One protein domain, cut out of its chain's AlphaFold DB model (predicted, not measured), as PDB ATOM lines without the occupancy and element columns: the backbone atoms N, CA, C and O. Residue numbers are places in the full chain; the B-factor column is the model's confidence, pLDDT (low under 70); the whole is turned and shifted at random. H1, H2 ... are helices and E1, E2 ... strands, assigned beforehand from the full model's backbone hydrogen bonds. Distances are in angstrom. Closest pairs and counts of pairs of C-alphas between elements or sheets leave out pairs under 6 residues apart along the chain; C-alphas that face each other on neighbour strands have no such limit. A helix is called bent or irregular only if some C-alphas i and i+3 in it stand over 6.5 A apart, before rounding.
ATOM      1  N   PRO A 349      33.166 -26.780  16.931       97.62
ATOM      2  CA  PRO A 349      33.906 -26.389  18.123       97.62
ATOM      3  C   PRO A 349      34.309 -27.613  18.950       97.62
ATOM      4  O   PRO A 349      33.453 -28.399  19.355       97.62
ATOM      5  N   GLY A 350      35.613 -27.772  19.169       96.88
ATOM      6  CA  GLY A 350      36.184 -28.893  19.903       96.88
ATOM      7  C   GLY A 350      37.208 -28.418  20.920       96.88
ATOM      8  O   GLY A 350      38.027 -27.553  20.611       96.88
ATOM      9  N   THR A 351      37.163 -28.977  22.127       97.00
ATOM     10  CA  THR A 351      38.156 -28.685  23.171       97.00
ATOM     11  C   THR A 351      39.105 -29.864  23.307       97.00
ATOM     12  O   THR A 351      38.682 -30.938  23.734       97.00
ATOM     13  N   ARG A 352      40.383 -29.666  22.969       97.38
ATOM     14  CA  ARG A 352      41.432 -30.673  23.174       97.38
ATOM     15  C   ARG A 352      41.969 -30.600  24.604       97.38
ATOM     16  O   ARG A 352      42.238 -29.503  25.092       97.38
ATOM     17  N   ARG A 353      42.104 -31.741  25.283       97.56
ATOM     18  CA  ARG A 353      42.583 -31.848  26.676       97.56
ATOM     19  C   ARG A 353      43.435 -33.111  26.873       97.56
ATOM     20  O   ARG A 353      43.245 -34.067  26.121       97.56
ATOM     21  N   PRO A 354      44.338 -33.159  27.870       98.19
ATOM     22  CA  PRO A 354      45.033 -34.394  28.247       98.19
ATOM     23  C   PRO A 354      44.048 -35.489  28.670       98.19
ATOM     24  O   PRO A 354      43.057 -35.182  29.336       98.19
ATOM     25  N   LEU A 355      44.338 -36.758  28.355       97.50
ATOM     26  CA  LEU A 355      43.448 -37.894  28.653       97.50
ATOM     27  C   LEU A 355      43.100 -38.004  30.142       97.50
ATOM     28  O   LEU A 355      41.975 -38.347  30.492       97.50
ATOM     29  N   MET A 356      44.033 -37.625  31.015       97.06
ATOM     30  CA  MET A 356      43.842 -37.621  32.467       97.06
ATOM     31  C   MET A 356      42.659 -36.742  32.926       97.06
ATOM     32  O   MET A 356      42.080 -37.004  33.970       97.06
ATOM     33  N   GLY A 357      42.259 -35.740  32.129       97.50
ATOM     34  CA  GLY A 357      41.106 -34.873  32.400       97.50
ATOM     35  C   GLY A 357      39.782 -35.341  31.780       97.50
ATOM     36  O   GLY A 357      38.829 -34.559  31.736       97.50
ATOM     37  N   LEU A 358      39.712 -36.564  31.236       97.19
ATOM     38  CA  LEU A 358      38.521 -37.070  30.543       97.19
ATOM     39  C   LEU A 358      37.318 -37.199  31.480       97.19
ATOM     40  O   LEU A 358      36.235 -36.717  31.151       97.19
ATOM     41  N   ILE A 359      37.513 -37.818  32.646       96.94
ATOM     42  CA  ILE A 359      36.433 -38.033  33.613       96.94
ATOM     43  C   ILE A 359      35.883 -36.693  34.103       96.94
ATOM     44  O   ILE A 359      34.675 -36.490  34.043       96.94
ATOM     45  N   ASP A 360      36.745 -35.741  34.461       97.56
ATOM     46  CA  ASP A 360      36.318 -34.400  34.882       97.56
ATOM     47  C   ASP A 360      35.522 -33.677  33.791       97.56
ATOM     48  O   ASP A 360      34.510 -33.030  34.067       97.56
ATOM     49  N   ALA A 361      35.955 -33.796  32.530       97.38
ATOM     50  CA  ALA A 361      35.232 -33.213  31.407       97.38
ATOM     51  C   ALA A 361      33.840 -33.844  31.243       97.38
ATOM     52  O   ALA A 361      32.864 -33.108  31.105       97.38
ATOM     53  N   LEU A 362      33.730 -35.175  31.309       96.69
ATOM     54  CA  LEU A 362      32.448 -35.880  31.211       96.69
ATOM     55  C   LEU A 362      31.532 -35.572  32.400       96.69
ATOM     56  O   LEU A 362      30.378 -35.215  32.191       96.69
ATOM     57  N   VAL A 363      32.040 -35.614  33.634       96.38
ATOM     58  CA  VAL A 363      31.277 -35.271  34.847       96.38
ATOM     59  C   VAL A 363      30.771 -33.832  34.780       96.38
ATOM     60  O   VAL A 363      29.613 -33.569  35.111       96.38
ATOM     61  N   LYS A 364      31.585 -32.893  34.283       95.88
ATOM     62  CA  LYS A 364      31.134 -31.517  34.045       95.88
ATOM     63  C   LYS A 364      29.978 -31.469  33.041       95.88
ATOM     64  O   LYS A 364      28.972 -30.814  33.301       95.88
ATOM     65  N   ARG A 365      30.081 -32.188  31.918       96.25
ATOM     66  CA  ARG A 365      29.007 -32.254  30.909       96.25
ATOM     67  C   ARG A 365      27.732 -32.909  31.442       96.25
ATOM     68  O   ARG A 365      26.648 -32.387  31.192       96.25
ATOM     69  N   ILE A 366      27.848 -33.970  32.239       95.12
ATOM     70  CA  ILE A 366      26.718 -34.627  32.911       95.12
ATOM     71  C   ILE A 366      26.005 -33.646  33.850       95.12
ATOM     72  O   ILE A 366      24.777 -33.546  33.837       95.12
ATOM     73  N   ASN A 367      26.752 -32.862  34.623       94.00
ATOM     74  CA  ASN A 367      26.148 -31.939  35.581       94.00
ATOM     75  C   ASN A 367      25.589 -30.671  34.931       94.00
ATOM     76  O   ASN A 367      24.543 -30.199  35.358       94.00
ATOM     77  N   GLU A 368      26.230 -30.139  33.888       94.88
ATOM     78  CA  GLU A 368      25.944 -28.782  33.402       94.88
ATOM     79  C   GLU A 368      25.373 -28.728  31.981       94.88
ATOM     80  O   GLU A 368      24.582 -27.838  31.682       94.88
ATOM     81  N   GLY A 369      25.739 -29.669  31.103       95.19
ATOM     82  CA  GLY A 369      25.424 -29.621  29.672       95.19
ATOM     83  C   GLY A 369      23.921 -29.614  29.421       95.19
ATOM     84  O   GLY A 369      23.220 -30.555  29.797       95.19
ATOM     85  N   SER A 370      23.396 -28.548  28.823       95.56
ATOM     86  CA  SER A 370      21.945 -28.387  28.685       95.56
ATOM     87  C   SER A 370      21.409 -28.879  27.344       95.56
ATOM     88  O   SER A 370      20.270 -29.339  27.291       95.56
ATOM     89  N   GLY A 371      22.226 -28.879  26.285       96.56
ATOM     90  CA  GLY A 371      21.826 -29.416  24.986       96.56
ATOM     91  C   GLY A 371      21.549 -30.915  25.009       96.56
ATOM     92  O   GLY A 371      20.460 -31.321  24.619       96.56
ATOM     93  N   THR A 372      22.475 -31.724  25.527       96.31
ATOM     94  CA  THR A 372      22.291 -33.184  25.658       96.31
ATOM     95  C   THR A 372      21.189 -33.547  26.655       96.31
ATOM     96  O   THR A 372      20.525 -34.561  26.485       96.31
ATOM     97  N   TYR A 373      20.954 -32.710  27.674       96.44
ATOM     98  CA  TYR A 373      19.872 -32.905  28.644       96.44
ATOM     99  C   TYR A 373      18.486 -32.701  28.013       96.44
ATOM    100  O   TYR A 373      17.576 -33.486  28.251       96.44
ATOM    101  N   GLN A 374      18.312 -31.646  27.205       96.12
ATOM    102  CA  GLN A 374      17.023 -31.347  26.562       96.12
ATOM    103  C   GLN A 374      16.782 -32.171  25.297       96.12
ATOM    104  O   GLN A 374      15.656 -32.569  25.008       96.12
ATOM    105  N   MET A 375      17.844 -32.412  24.533       97.06
ATOM    106  CA  MET A 375      17.830 -33.220  23.319       97.06
ATOM    107  C   MET A 375      18.400 -34.611  23.603       97.06
ATOM    108  O   MET A 375      19.286 -35.082  22.886       97.06
ATOM    109  N   PHE A 376      17.919 -35.233  24.681       95.06
ATOM    110  CA  PHE A 376      18.298 -36.590  25.067       95.06
ATOM    111  C   PHE A 376      18.056 -37.565  23.908       95.06
ATOM    112  O   PHE A 376      17.165 -37.345  23.086       95.06
ATOM    113  N   SER A 377      18.906 -38.584  23.794       93.38
ATOM    114  CA  SER A 377      18.927 -39.547  22.678       93.38
ATOM    115  C   SER A 377      19.068 -38.952  21.258       93.38
ATOM    116  O   SER A 377      19.063 -39.706  20.289       93.38
ATOM    117  N   PHE A 378      19.215 -37.627  21.099       96.38
ATOM    118  CA  PHE A 378      19.268 -36.954  19.792       96.38
ATOM    119  C   PHE A 378      20.546 -36.136  19.567       96.38
ATOM    120  O   PHE A 378      21.098 -36.137  18.461       96.38
ATOM    121  N   LEU A 379      21.005 -35.400  20.586       97.69
ATOM    122  CA  LEU A 379      22.310 -34.738  20.597       97.69
ATOM    123  C   LEU A 379      23.230 -35.455  21.585       97.69
ATOM    124  O   LEU A 379      22.863 -35.669  22.740       97.69
ATOM    125  N   SER A 380      24.457 -35.729  21.151       97.88
ATOM    126  CA  SER A 380      25.502 -36.334  21.974       97.88
ATOM    127  C   SER A 380      26.721 -35.428  22.066       97.88
ATOM    128  O   SER A 380      27.051 -34.712  21.119       97.88
ATOM    129  N   ASP A 381      27.455 -35.522  23.168       98.38
ATOM    130  CA  ASP A 381      28.837 -35.062  23.186       98.38
ATOM    131  C   ASP A 381      29.747 -36.215  22.728       98.38
ATOM    132  O   ASP A 381      29.603 -37.356  23.170       98.38
ATOM    133  N   ILE A 382      30.681 -35.927  21.825       98.31
ATOM    134  CA  ILE A 382      31.589 -36.905  21.225       98.31
ATOM    135  C   ILE A 382      33.004 -36.652  21.728       98.31
ATOM    136  O   ILE A 382      33.529 -35.548  21.602       98.31
ATOM    137  N   VAL A 383      33.642 -37.683  22.257       98.44
ATOM    138  CA  VAL A 383      35.045 -37.680  22.664       98.44
ATOM    139  C   VAL A 383      35.837 -38.469  21.633       98.44
ATOM    140  O   VAL A 383      35.597 -39.658  21.437       98.44
ATOM    141  N   LEU A 384      36.797 -37.808  20.999       98.00
ATOM    142  CA  LEU A 384      37.777 -38.430  20.114       98.00
ATOM    143  C   LEU A 384      39.084 -38.579  20.884       98.00
ATOM    144  O   LEU A 384      39.754 -37.576  21.130       98.00
ATOM    145  N   VAL A 385      39.421 -39.794  21.309       97.62
ATOM    146  CA  VAL A 385      40.684 -40.091  21.996       97.62
ATOM    147  C   VAL A 385      41.750 -40.382  20.949       97.62
ATOM    148  O   VAL A 385      41.552 -41.235  20.082       97.62
ATOM    149  N   ASP A 386      42.873 -39.670  21.027       93.88
ATOM    150  CA  ASP A 386      43.972 -39.835  20.079       93.88
ATOM    151  C   ASP A 386      44.559 -41.256  20.142       93.88
ATOM    152  O   ASP A 386      44.535 -41.925  21.178       93.88
ATOM    153  N   LYS A 387      45.144 -41.707  19.028       93.56
ATOM    154  CA  LYS A 387      45.729 -43.051  18.885       93.56
ATOM    155  C   LYS A 387      46.815 -43.366  19.922       93.56
ATOM    156  O   LYS A 387      46.970 -44.516  20.324       93.56
ATOM    157  N   ASP A 388      47.570 -42.356  20.341       93.56
ATOM    158  CA  ASP A 388      48.620 -42.466  21.359       93.56
ATOM    159  C   ASP A 388      48.073 -42.450  22.799       93.56
ATOM    160  O   ASP A 388      48.827 -42.663  23.747       93.56
ATOM    161  N   ARG A 389      46.762 -42.214  22.964       93.31
ATOM    162  CA  ARG A 389      46.049 -42.115  24.244       93.31
ATOM    163  C   ARG A 389      46.638 -41.066  25.190       93.31
ATOM    164  O   ARG A 389      46.556 -41.213  26.408       93.31
ATOM    165  N   THR A 390      47.201 -39.986  24.649       95.81
ATOM    166  CA  THR A 390      47.735 -38.880  25.464       95.81
ATOM    167  C   THR A 390      46.728 -37.747  25.639       95.81
ATOM    168  O   THR A 390      46.667 -37.118  26.701       95.81
ATOM    169  N   SER A 391      45.885 -37.511  24.633       97.56
ATOM    170  CA  SER A 391      44.847 -36.483  24.660       97.56
ATOM    171  C   SER A 391      43.524 -36.949  24.053       97.56
ATOM    172  O   SER A 391      43.403 -38.034  23.484       97.56
ATOM    173  N   PHE A 392      42.498 -36.124  24.243       98.06
ATOM    174  CA  PHE A 392      41.207 -36.273  23.592       98.06
ATOM    175  C   PHE A 392      40.673 -34.921  23.125       98.06
ATOM    176  O   PHE A 392      41.032 -33.874  23.669       98.06
ATOM    177  N   THR A 393      39.769 -34.949  22.151       98.38
ATOM    178  CA  THR A 393      38.977 -33.795  21.713       98.38
ATOM    179  C   THR A 393      37.508 -34.024  22.051       98.38
ATOM    180  O   THR A 393      36.919 -35.000  21.598       98.38
ATOM    181  N   LEU A 394      36.913 -33.117  22.829       98.44
ATOM    182  CA  LEU A 394      35.482 -33.117  23.147       98.44
ATOM    183  C   LEU A 394      34.721 -32.213  22.175       98.44
ATOM    184  O   LEU A 394      34.989 -31.010  22.120       98.44
ATOM    185  N   LEU A 395      33.764 -32.788  21.448       98.50
ATOM    186  CA  LEU A 395      32.828 -32.112  20.554       98.50
ATOM    187  C   LEU A 395      31.445 -32.127  21.196       98.50
ATOM    188  O   LEU A 395      30.863 -33.187  21.383       98.50
ATOM    189  N   GLU A 396      30.905 -30.964  21.527       97.75
ATOM    190  CA  GLU A 396      29.617 -30.900  22.220       97.75
ATOM    191  C   GLU A 396      28.439 -30.929  21.235       97.75
ATOM    192  O   GLU A 396      28.492 -30.267  20.191       97.75
ATOM    193  N   GLU A 397      27.347 -31.597  21.610       97.19
ATOM    194  CA  GLU A 397      26.015 -31.499  20.982       97.19
ATOM    195  C   GLU A 397      25.951 -31.840  19.485       97.19
ATOM    196  O   GLU A 397      25.271 -31.172  18.698       97.19
ATOM    197  N   VAL A 398      26.677 -32.872  19.075       98.12
ATOM    198  CA  VAL A 398      26.630 -33.413  17.716       98.12
ATOM    199  C   VAL A 398      25.364 -34.268  17.552       98.12
ATOM    200  O   VAL A 398      25.091 -35.093  18.422       98.12
ATOM    201  N   PRO A 399      24.589 -34.129  16.457       97.25
ATOM    202  CA  PRO A 399      23.454 -35.012  16.195       97.25
ATOM    203  C   PRO A 399      23.887 -36.480  16.100       97.25
ATOM    204  O   PRO A 399      24.660 -36.848  15.208       97.25
ATOM    205  N   SER A 400      23.371 -37.315  16.998       95.69
ATOM    206  CA  SER A 400      23.830 -38.692  17.236       95.69
ATOM    207  C   SER A 400      23.723 -39.571  15.985       95.69
ATOM    208  O   SER A 400      24.650 -40.300  15.630       95.69
ATOM    209  N   HIS A 401      22.643 -39.399  15.220       94.81
ATOM    210  CA  HIS A 401      22.393 -40.098  13.956       94.81
ATOM    211  C   HIS A 401      23.425 -39.794  12.852       94.81
ATOM    212  O   HIS A 401      23.530 -40.512  11.857       94.81
ATOM    213  N   THR A 402      24.270 -38.774  13.025       96.38
ATOM    214  CA  THR A 402      25.316 -38.430  12.052       96.38
ATOM    215  C   THR A 402      26.676 -39.073  12.324       96.38
ATOM    216  O   THR A 402      27.628 -38.809  11.588       96.38
ATOM    217  N   LEU A 403      26.779 -39.958  13.324       96.12
ATOM    218  CA  LEU A 403      28.045 -40.572  13.745       96.12
ATOM    219  C   LEU A 403      28.792 -41.291  12.604       96.12
ATOM    220  O   LEU A 403      30.007 -41.172  12.485       96.12
ATOM    221  N   HIS A 404      28.065 -41.967  11.714       95.12
ATOM    222  CA  HIS A 404      28.616 -42.671  10.547       95.12
ATOM    223  C   HIS A 404      29.331 -41.757   9.534       95.12
ATOM    224  O   HIS A 404      30.167 -42.202   8.754       95.12
ATOM    225  N   ILE A 405      29.028 -40.457   9.558       95.81
ATOM    226  CA  ILE A 405      29.657 -39.425   8.724       95.81
ATOM    227  C   ILE A 405      30.293 -38.323   9.579       95.81
ATOM    228  O   ILE A 405      30.469 -37.197   9.105       95.81
ATOM    229  N   LEU A 406      30.659 -38.634  10.829       97.00
ATOM    230  CA  LEU A 406      31.158 -37.666  11.807       97.00
ATOM    231  C   LEU A 406      32.269 -36.750  11.253       97.00
ATOM    232  O   LEU A 406      32.115 -35.534  11.394       97.00
ATOM    233  N   PRO A 407      33.316 -37.245  10.552       96.56
ATOM    234  CA  PRO A 407      34.370 -36.373  10.032       96.56
ATOM    235  C   PRO A 407      33.865 -35.351   9.015       96.56
ATOM    236  O   PRO A 407      34.312 -34.206   8.995       96.56
ATOM    237  N   ARG A 408      32.877 -35.731   8.196       96.38
ATOM    238  CA  ARG A 408      32.266 -34.836   7.208       96.38
ATOM    239  C   ARG A 408      31.415 -33.757   7.873       96.38
ATOM    240  O   ARG A 408      31.365 -32.636   7.375       96.38
ATOM    241  N   ILE A 409      30.729 -34.089   8.966       96.56
ATOM    242  CA  ILE A 409      29.858 -33.152   9.686       96.56
ATOM    243  C   ILE A 409      30.671 -32.183  10.533       96.56
ATOM    244  O   ILE A 409      30.355 -30.993  10.562       96.56
ATOM    245  N   THR A 410      31.722 -32.677  11.188       97.81
ATOM    246  CA  THR A 410      32.450 -31.909  12.196       97.81
ATOM    247  C   THR A 410      33.782 -31.345  11.710       97.81
ATOM    248  O   THR A 410      34.308 -30.428  12.335       97.81
ATOM    249  N   GLY A 411      34.342 -31.865  10.617       97.19
ATOM    250  CA  GLY A 411      35.680 -31.499  10.146       97.19
ATOM    251  C   GLY A 411      36.815 -32.054  11.019       97.19
ATOM    252  O   GLY A 411      37.976 -31.685  10.820       97.19
ATOM    253  N   HIS A 412      36.506 -32.919  11.992       96.69
ATOM    254  CA  HIS A 412      37.500 -33.623  12.804       96.69
ATOM    255  C   HIS A 412      37.754 -35.017  12.224       96.69
ATOM    256  O   HIS A 412      36.802 -35.790  12.101       96.69
ATOM    257  N   PRO A 413      38.999 -35.349  11.840       93.81
ATOM    258  CA  PRO A 413      39.317 -36.681  11.344       93.81
ATOM    259  C   PRO A 413      39.113 -37.728  12.445       93.81
ATOM    260  O   PRO A 413      39.264 -37.439  13.632       93.81
ATOM    261  N   VAL A 414      38.761 -38.942  12.030       93.94
ATOM    262  CA  VAL A 414      38.684 -40.121  12.896       93.94
ATOM    263  C   VAL A 414      39.515 -41.199  12.222       93.94
ATOM    264  O   VAL A 414      39.022 -41.939  11.372       93.94
ATOM    265  N   ASP A 415      40.803 -41.207  12.549       89.75
ATOM    266  CA  ASP A 415      41.785 -42.098  11.939       89.75
ATOM    267  C   ASP A 415      41.749 -43.486  12.588       89.75
ATOM    268  O   ASP A 415      41.248 -43.663  13.704       89.75
ATOM    269  N   GLU A 416      42.328 -44.480  11.915       88.19
ATOM    270  CA  GLU A 416      42.455 -45.826  12.469       88.19
ATOM    271  C   GLU A 416      43.230 -45.813  13.799       88.19
ATOM    272  O   GLU A 416      44.385 -45.382  13.876       88.19
ATOM    273  N   GLY A 417      42.584 -46.323  14.850       87.88
ATOM    274  CA  GLY A 417      43.105 -46.313  16.218       87.88
ATOM    275  C   GLY A 417      42.592 -45.160  17.088       87.88
ATOM    276  O   GLY A 417      42.930 -45.130  18.265       87.88
ATOM    277  N   THR A 418      41.769 -44.253  16.549       94.00
ATOM    278  CA  THR A 418      41.023 -43.263  17.347       94.00
ATOM    279  C   THR A 418      39.870 -43.957  18.065       94.00
ATOM    280  O   THR A 418      38.984 -44.518  17.416       94.00
ATOM    281  N   ASP A 419      39.849 -43.907  19.397       95.44
ATOM    282  CA  ASP A 419      38.700 -44.374  20.175       95.44
ATOM    283  C   ASP A 419      37.636 -43.268  20.222       95.44
ATOM    284  O   ASP A 419      37.928 -42.118  20.563       95.44
ATOM    285  N   VAL A 420      36.390 -43.608  19.884       97.25
ATOM    286  CA  VAL A 420      35.264 -42.665  19.906       97.25
ATOM    287  C   VAL A 420      34.339 -43.024  21.060       97.25
ATOM    288  O   VAL A 420      33.767 -44.113  21.083       97.25
ATOM    289  N   ILE A 421      34.177 -42.111  22.017       97.50
ATOM    290  CA  ILE A 421      33.200 -42.249  23.102       97.50
ATOM    291  C   ILE A 421      32.057 -41.272  22.838       97.50
ATOM    292  O   ILE A 421      32.285 -40.094  22.569       97.50
ATOM    293  N   VAL A 422      30.826 -41.760  22.905       97.62
ATOM    294  CA  VAL A 422      29.609 -40.972  22.699       97.62
ATOM    295  C   VAL A 422      28.872 -40.891  24.023       97.62
ATOM    296  O   VAL A 422      28.486 -41.919  24.573       97.62
ATOM    297  N   PHE A 423      28.691 -39.675  24.525       96.56
ATOM    298  CA  PHE A 423      27.913 -39.379  25.718       96.56
ATOM    299  C   PHE A 423      26.559 -38.785  25.330       96.56
ATOM    300  O   PHE A 423      26.502 -37.765  24.642       96.56
ATOM    301  N   GLN A 424      25.477 -39.376  25.827       95.25
ATOM    302  CA  GLN A 424      24.141 -38.787  25.758       95.25
ATOM    303  C   GLN A 424      23.319 -39.122  27.002       95.25
ATOM    304  O   GLN A 424      23.700 -39.976  27.799       95.25
ATOM    305  N   PHE A 425      22.207 -38.418  27.186       95.00
ATOM    306  CA  PHE A 425      21.210 -38.782  28.186       95.00
ATOM    307  C   PHE A 425      20.137 -39.676  27.574       95.00
ATOM    308  O   PHE A 425      19.769 -39.472  26.416       95.00
ATOM    309  N   GLU A 426      19.618 -40.615  28.368       92.25
ATOM    310  CA  GLU A 426      18.531 -41.530  27.996       92.25
ATOM    311  C   GLU A 426      17.623 -41.804  29.197       92.25
ATOM    312  O   GLU A 426      18.035 -41.667  30.349       92.25
ATOM    313  N   TYR A 427      16.373 -42.183  28.932       90.06
ATOM    314  CA  TYR A 427      15.492 -42.779  29.938       90.06
ATOM    315  C   TYR A 427      15.619 -44.301  29.892       90.06
ATOM    316  O   TYR A 427      15.873 -44.873  28.833       90.06
ATOM    317  N   GLY A 428      15.388 -44.969  31.024       85.94
ATOM    318  CA  GLY A 428      15.399 -46.428  31.066       85.94
ATOM    319  C   GLY A 428      14.357 -47.036  30.129       85.94
ATOM    320  O   GLY A 428      13.254 -46.509  29.933       85.94
ATOM    321  N   LYS A 429      14.712 -48.177  29.536       82.00
ATOM    322  CA  LYS A 429      13.852 -48.880  28.585       82.00
ATOM    323  C   LYS A 429      12.508 -49.224  29.237       82.00
ATOM    324  O   LYS A 429      12.466 -49.839  30.296       82.00
ATOM    325  N   ASN A 430      11.408 -48.873  28.567       82.00
ATOM    326  CA  ASN A 430      10.019 -49.052  29.026       82.00
ATOM    327  C   ASN A 430       9.574 -48.175  30.212       82.00
ATOM    328  O   ASN A 430       8.455 -48.358  30.692       82.00
ATOM    329  N   PHE A 431      10.383 -47.216  30.672       84.12
ATOM    330  CA  PHE A 431       9.961 -46.316  31.748       84.12
ATOM    331  C   PHE A 431       8.847 -45.355  31.315       84.12
ATOM    332  O   PHE A 431       7.958 -45.030  32.100       84.12
ATOM    333  N   SER A 432       8.884 -44.891  30.065       87.38
ATOM    334  CA  SER A 432       7.966 -43.881  29.546       87.38
ATOM    335  C   SER A 432       7.010 -44.444  28.493       87.38
ATOM    336  O   SER A 432       7.312 -45.384  27.758       87.38
ATOM    337  N   GLY A 433       5.810 -43.869  28.405       87.56
ATOM    338  CA  GLY A 433       4.807 -44.304  27.434       87.56
ATOM    339  C   GLY A 433       3.457 -43.625  27.625       87.56
ATOM    340  O   GLY A 433       3.241 -42.910  28.585       87.56
ATOM    341  N   ALA A 434       2.512 -43.828  26.700       86.00
ATOM    342  CA  ALA A 434       1.178 -43.210  26.798       86.00
ATOM    343  C   ALA A 434       0.355 -43.696  28.001       86.00
ATOM    344  O   ALA A 434      -0.562 -43.008  28.437       86.00
ATOM    345  N   ARG A 435       0.642 -44.915  28.460       84.00
ATOM    346  CA  ARG A 435      -0.070 -45.631  29.523       84.00
ATOM    347  C   ARG A 435       0.901 -46.155  30.585       84.00
ATOM    348  O   ARG A 435       0.559 -47.075  31.315       84.00
ATOM    349  N   ALA A 436       2.126 -45.628  30.609       86.88
ATOM    350  CA  ALA A 436       3.126 -46.047  31.577       86.88
ATOM    351  C   ALA A 436       2.792 -45.435  32.941       86.88
ATOM    352  O   ALA A 436       2.544 -44.228  33.039       86.88
ATOM    353  N   ASP A 437       2.800 -46.252  33.989       86.75
ATOM    354  CA  ASP A 437       2.753 -45.744  35.355       86.75
ATOM    355  C   ASP A 437       4.149 -45.264  35.761       86.75
ATOM    356  O   ASP A 437       4.960 -46.015  36.284       86.75
ATOM    357  N   THR A 438       4.445 -43.988  35.530       88.06
ATOM    358  CA  THR A 438       5.731 -43.390  35.918       88.06
ATOM    359  C   THR A 438       5.828 -43.077  37.414       88.06
ATOM    360  O   THR A 438       6.844 -42.540  37.860       88.06
ATOM    361  N   PHE A 439       4.786 -43.373  38.200       87.38
ATOM    362  CA  PHE A 439       4.738 -43.140  39.643       87.38
ATOM    363  C   PHE A 439       4.853 -44.426  40.471       87.38
ATOM    364  O   PHE A 439       4.902 -44.332  41.699       87.38
ATOM    365  N   HIS A 440       4.994 -45.597  39.838       85.81
ATOM    366  CA  HIS A 440       5.144 -46.872  40.539       85.81
ATOM    367  C   HIS A 440       6.311 -46.864  41.548       85.81
ATOM    368  O   HIS A 440       7.287 -46.120  41.417       85.81
ATOM    369  N   GLU A 441       6.251 -47.725  42.564       82.81
ATOM    370  CA  GLU A 441       7.224 -47.740  43.674       82.81
ATOM    371  C   GLU A 441       8.667 -47.998  43.208       82.81
ATOM    372  O   GLU A 441       9.601 -47.355  43.677       82.81
ATOM    373  N   ARG A 442       8.854 -48.855  42.198       79.06
ATOM    374  CA  ARG A 442      10.174 -49.224  41.640       79.06
ATOM    375  C   ARG A 442      10.753 -48.232  40.614       79.06
ATOM    376  O   ARG A 442      11.563 -48.612  39.775       79.06
ATOM    377  N   ARG A 443      10.276 -46.982  40.587       78.38
ATOM    378  CA  ARG A 443      10.593 -46.025  39.502       78.38
ATOM    379  C   ARG A 443      11.997 -45.435  39.577       78.38
ATOM    380  O   ARG A 443      12.497 -44.968  38.566       78.38
ATOM    381  N   ALA A 444      12.618 -45.421  40.754       74.50
ATOM    382  CA  ALA A 444      13.954 -44.871  40.951       74.50
ATOM    383  C   ALA A 444      14.839 -45.901  41.657       74.50
ATOM    384  O   ALA A 444      14.499 -46.346  42.752       74.50
ATOM    385  N   GLY A 445      15.972 -46.243  41.045       70.81
ATOM    386  CA  GLY A 445      17.103 -46.848  41.738       70.81
ATOM    387  C   GLY A 445      18.089 -45.741  42.094       70.81
ATOM    388  O   GLY A 445      18.566 -45.044  41.203       70.81
ATOM    389  N   CYS A 446      18.355 -45.537  43.385       67.81
ATOM    390  CA  CYS A 446      19.295 -44.512  43.865       67.81
ATOM    391  C   CYS A 446      20.641 -45.101  44.314       67.81
ATOM    392  O   CYS A 446      21.503 -44.368  44.792       67.81
ATOM    393  N   ASP A 447      20.808 -46.415  44.194       79.50
ATOM    394  CA  ASP A 447      22.059 -47.094  44.503       79.50
ATOM    395  C   ASP A 447      22.983 -47.050  43.281       79.50
ATOM    396  O   ASP A 447      22.593 -47.408  42.168       79.50
ATOM    397  N   ILE A 448      24.221 -46.616  43.508       77.12
ATOM    398  CA  ILE A 448      25.277 -46.533  42.496       77.12
ATOM    399  C   ILE A 448      25.520 -47.904  41.852       77.12
ATOM    400  O   ILE A 448      25.745 -47.969  40.642       77.12
ATOM    401  N   ALA A 449      25.425 -48.993  42.627       81.12
ATOM    402  CA  ALA A 449      25.622 -50.354  42.131       81.12
ATOM    403  C   ALA A 449      24.609 -50.740  41.041       81.12
ATOM    404  O   ALA A 449      24.940 -51.530  40.162       81.12
ATOM    405  N   PHE A 450      23.419 -50.133  41.058       76.81
ATOM    406  CA  PHE A 450      22.334 -50.371  40.102       76.81
ATOM    407  C   PHE A 450      22.049 -49.140  39.232       76.81
ATOM    408  O   PHE A 450      20.971 -49.017  38.656       76.81
ATOM    409  N   GLY A 451      23.010 -48.216  39.098       74.38
ATOM    410  CA  GLY A 451      22.832 -47.000  38.296       74.38
ATOM    411  C   GLY A 451      22.481 -47.282  36.828       74.38
ATOM    412  O   GLY A 451      21.774 -46.494  36.206       74.38
ATOM    413  N   TYR A 452      22.905 -48.434  36.295       75.50
ATOM    414  CA  TYR A 452      22.560 -48.905  34.947       75.50
ATOM    415  C   TYR A 452      21.093 -49.364  34.809       75.50
ATOM    416  O   TYR A 452      20.606 -49.522  33.694       75.50
ATOM    417  N   GLU A 453      20.384 -49.572  35.923       77.56
ATOM    418  CA  GLU A 453      18.947 -49.883  35.974       77.56
ATOM    419  C   GLU A 453      18.100 -48.620  36.206       77.56
ATOM    420  O   GLU A 453      16.885 -48.700  36.413       77.56
ATOM    421  N   CYS A 454      18.721 -47.432  36.202       79.44
ATOM    422  CA  CYS A 454      18.015 -46.184  36.433       79.44
ATOM    423  C   CYS A 454      16.990 -45.929  35.323       79.44
ATOM    424  O   CYS A 454      17.312 -45.776  34.148       79.44
ATOM    425  N   ASN A 455      15.725 -45.830  35.722       86.00
ATOM    426  CA  ASN A 455      14.643 -45.527  34.799       86.00
ATOM    427  C   ASN A 455      14.561 -44.032  34.445       86.00
ATOM    428  O   ASN A 455      14.114 -43.680  33.355       86.00
ATOM    429  N   PHE A 456      15.025 -43.150  35.336       87.19
ATOM    430  CA  PHE A 456      15.072 -41.707  35.091       87.19
ATOM    431  C   PHE A 456      16.130 -41.331  34.055       87.19
ATOM    432  O   PHE A 456      16.937 -42.155  33.642       87.19
ATOM    433  N   LEU A 457      16.122 -40.062  33.642       90.25
ATOM    434  CA  LEU A 457      17.107 -39.520  32.715       90.25
ATOM    435  C   LEU A 457      18.522 -39.688  33.294       90.25
ATOM    436  O   LEU A 457      18.846 -39.074  34.312       90.25
ATOM    437  N   HIS A 458      19.350 -40.504  32.652       90.25
ATOM    438  CA  HIS A 458      20.680 -40.872  33.134       90.25
ATOM    439  C   HIS A 458      21.713 -40.820  32.001       90.25
ATOM    440  O   HIS A 458      21.346 -40.872  30.823       90.25
ATOM    441  N   PRO A 459      23.004 -40.638  32.328       92.62
ATOM    442  CA  PRO A 459      24.055 -40.609  31.324       92.62
ATOM    443  C   PRO A 459      24.335 -42.013  30.776       92.62
ATOM    444  O   PRO A 459      24.520 -42.957  31.543       92.62
ATOM    445  N   VAL A 460      24.446 -42.125  29.455       92.44
ATOM    446  CA  VAL A 460      24.837 -43.341  28.739       92.44
ATOM    447  C   VAL A 460      26.098 -43.055  27.928       92.44
ATOM    448  O   VAL A 460      26.222 -42.011  27.279       92.44
ATOM    449  N   LEU A 461      27.058 -43.976  28.008       94.00
ATOM    450  CA  LEU A 461      28.321 -43.919  27.283       94.00
ATOM    451  C   LEU A 461      28.398 -45.088  26.306       94.00
ATOM    452  O   LEU A 461      28.382 -46.248  26.715       94.00
ATOM    453  N   TYR A 462      28.562 -44.776  25.028       95.19
ATOM    454  CA  TYR A 462      28.881 -45.761  24.000       95.19
ATOM    455  C   TYR A 462      30.344 -45.642  23.605       95.19
ATOM    456  O   TYR A 462      30.865 -44.537  23.459       95.19
ATOM    457  N   HIS A 463      31.004 -46.775  23.386       95.44
ATOM    458  CA  HIS A 463      32.390 -46.823  22.931       95.44
ATOM    459  C   HIS A 463      32.477 -47.501  21.567       95.44
ATOM    460  O   HIS A 463      32.055 -48.641  21.389       95.44
ATOM    461  N   TYR A 464      33.055 -46.789  20.605       94.19
ATOM    462  CA  TYR A 464      33.256 -47.240  19.239       94.19
ATOM    463  C   TYR A 464      34.749 -47.274  18.921       94.19
ATOM    464  O   TYR A 464      35.433 -46.252  18.952       94.19
ATOM    465  N   LYS A 465      35.242 -48.455  18.533       91.31
ATOM    466  CA  LYS A 465      36.586 -48.613  17.945       91.31
ATOM    467  C   LYS A 465      36.640 -48.188  16.474       91.31
ATOM    468  O   LYS A 465      37.716 -47.987  15.922       91.31
TER     469      LYS A 465
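This is residues 349 to 465 of the 475 residues of an uncharacterized protein of Macrostomum lignano (UniProt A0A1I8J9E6). A strongly twisted sheet of five strands has H1 and H2 over one face and H3 over the other, three layers in all, and a long loop, residues 427 to 447, reaches away from it and comes back through H4. The 117 printed residues hold E1 H1 H2 E2 E3 H3 E4 H4 E5, a mixed class; the antiparallel sheet runs E1 E3 E2 E4 E5. It is only just compact, close to loose: radius of gyration of the C-alphas 15.8 A, spans 47 by 28 by 24 A.

Find C-alpha 350 at (36.184, -28.893, 19.903), where E1, 350 to 354, begins. Next come H1, 355 to 368, 20.3 A, and H2, 370 to 374. E2, 379 to 385, and E3, 391 to 399, 23.1 A, form a hairpin; E3 bends by 61 degrees at residue 396. H3, 400 to 410, E4, 419 to 426, 21.8 A, and H4, 448 to 453, follow. E5, 458 to 464, ends at C-alpha 464, (33.256, -47.240, 19.239).

Look across the sheet for N 351 and O 394, 3.0 A, between E1 and E3; N 382 and O 395, 2.8 A, between E3 and E2; N 383 and O 421, 2.8 A, between E2 and E4; and N 422 and O 462, 2.8 A, between E4 and E5. E1, H1 H2, E2 and E3, H3, E4 are split strand-helix-strand units, same-way strands with another between, each with a right-handed crossover. H1 is on the sheet, its closest C-alphas to E3 those of Leu 355 and Ser 391, 4.5 A. H3 is on the opposite face, its closest C-alphas to E2 those of Ser 400 and Leu 379, 5.4 A. H4 only grazes the sheet, with residues 451 to 452. H1, H3 and H4 are irregular: C-alphas 356 and 359 are 7.5 A apart, 404 and 407 8.5 A, 449 and 452 7.9 A. Every O i to N i+4 pair is within hydrogen-bond range in H2, against 8 of 10 in H1, 3 of 7 in H3 and 0 of 2 in H4; O i to N i+3 pairs within range are 5 of 8 in H3 and 2 of 3 in H4.

The C-alphas farthest apart, of Asp 388 and Arg 435, are 49.5 A apart. The printed part has no cut; the link E4 to H4 is long. Only residue 446 is under 70 in pLDDT.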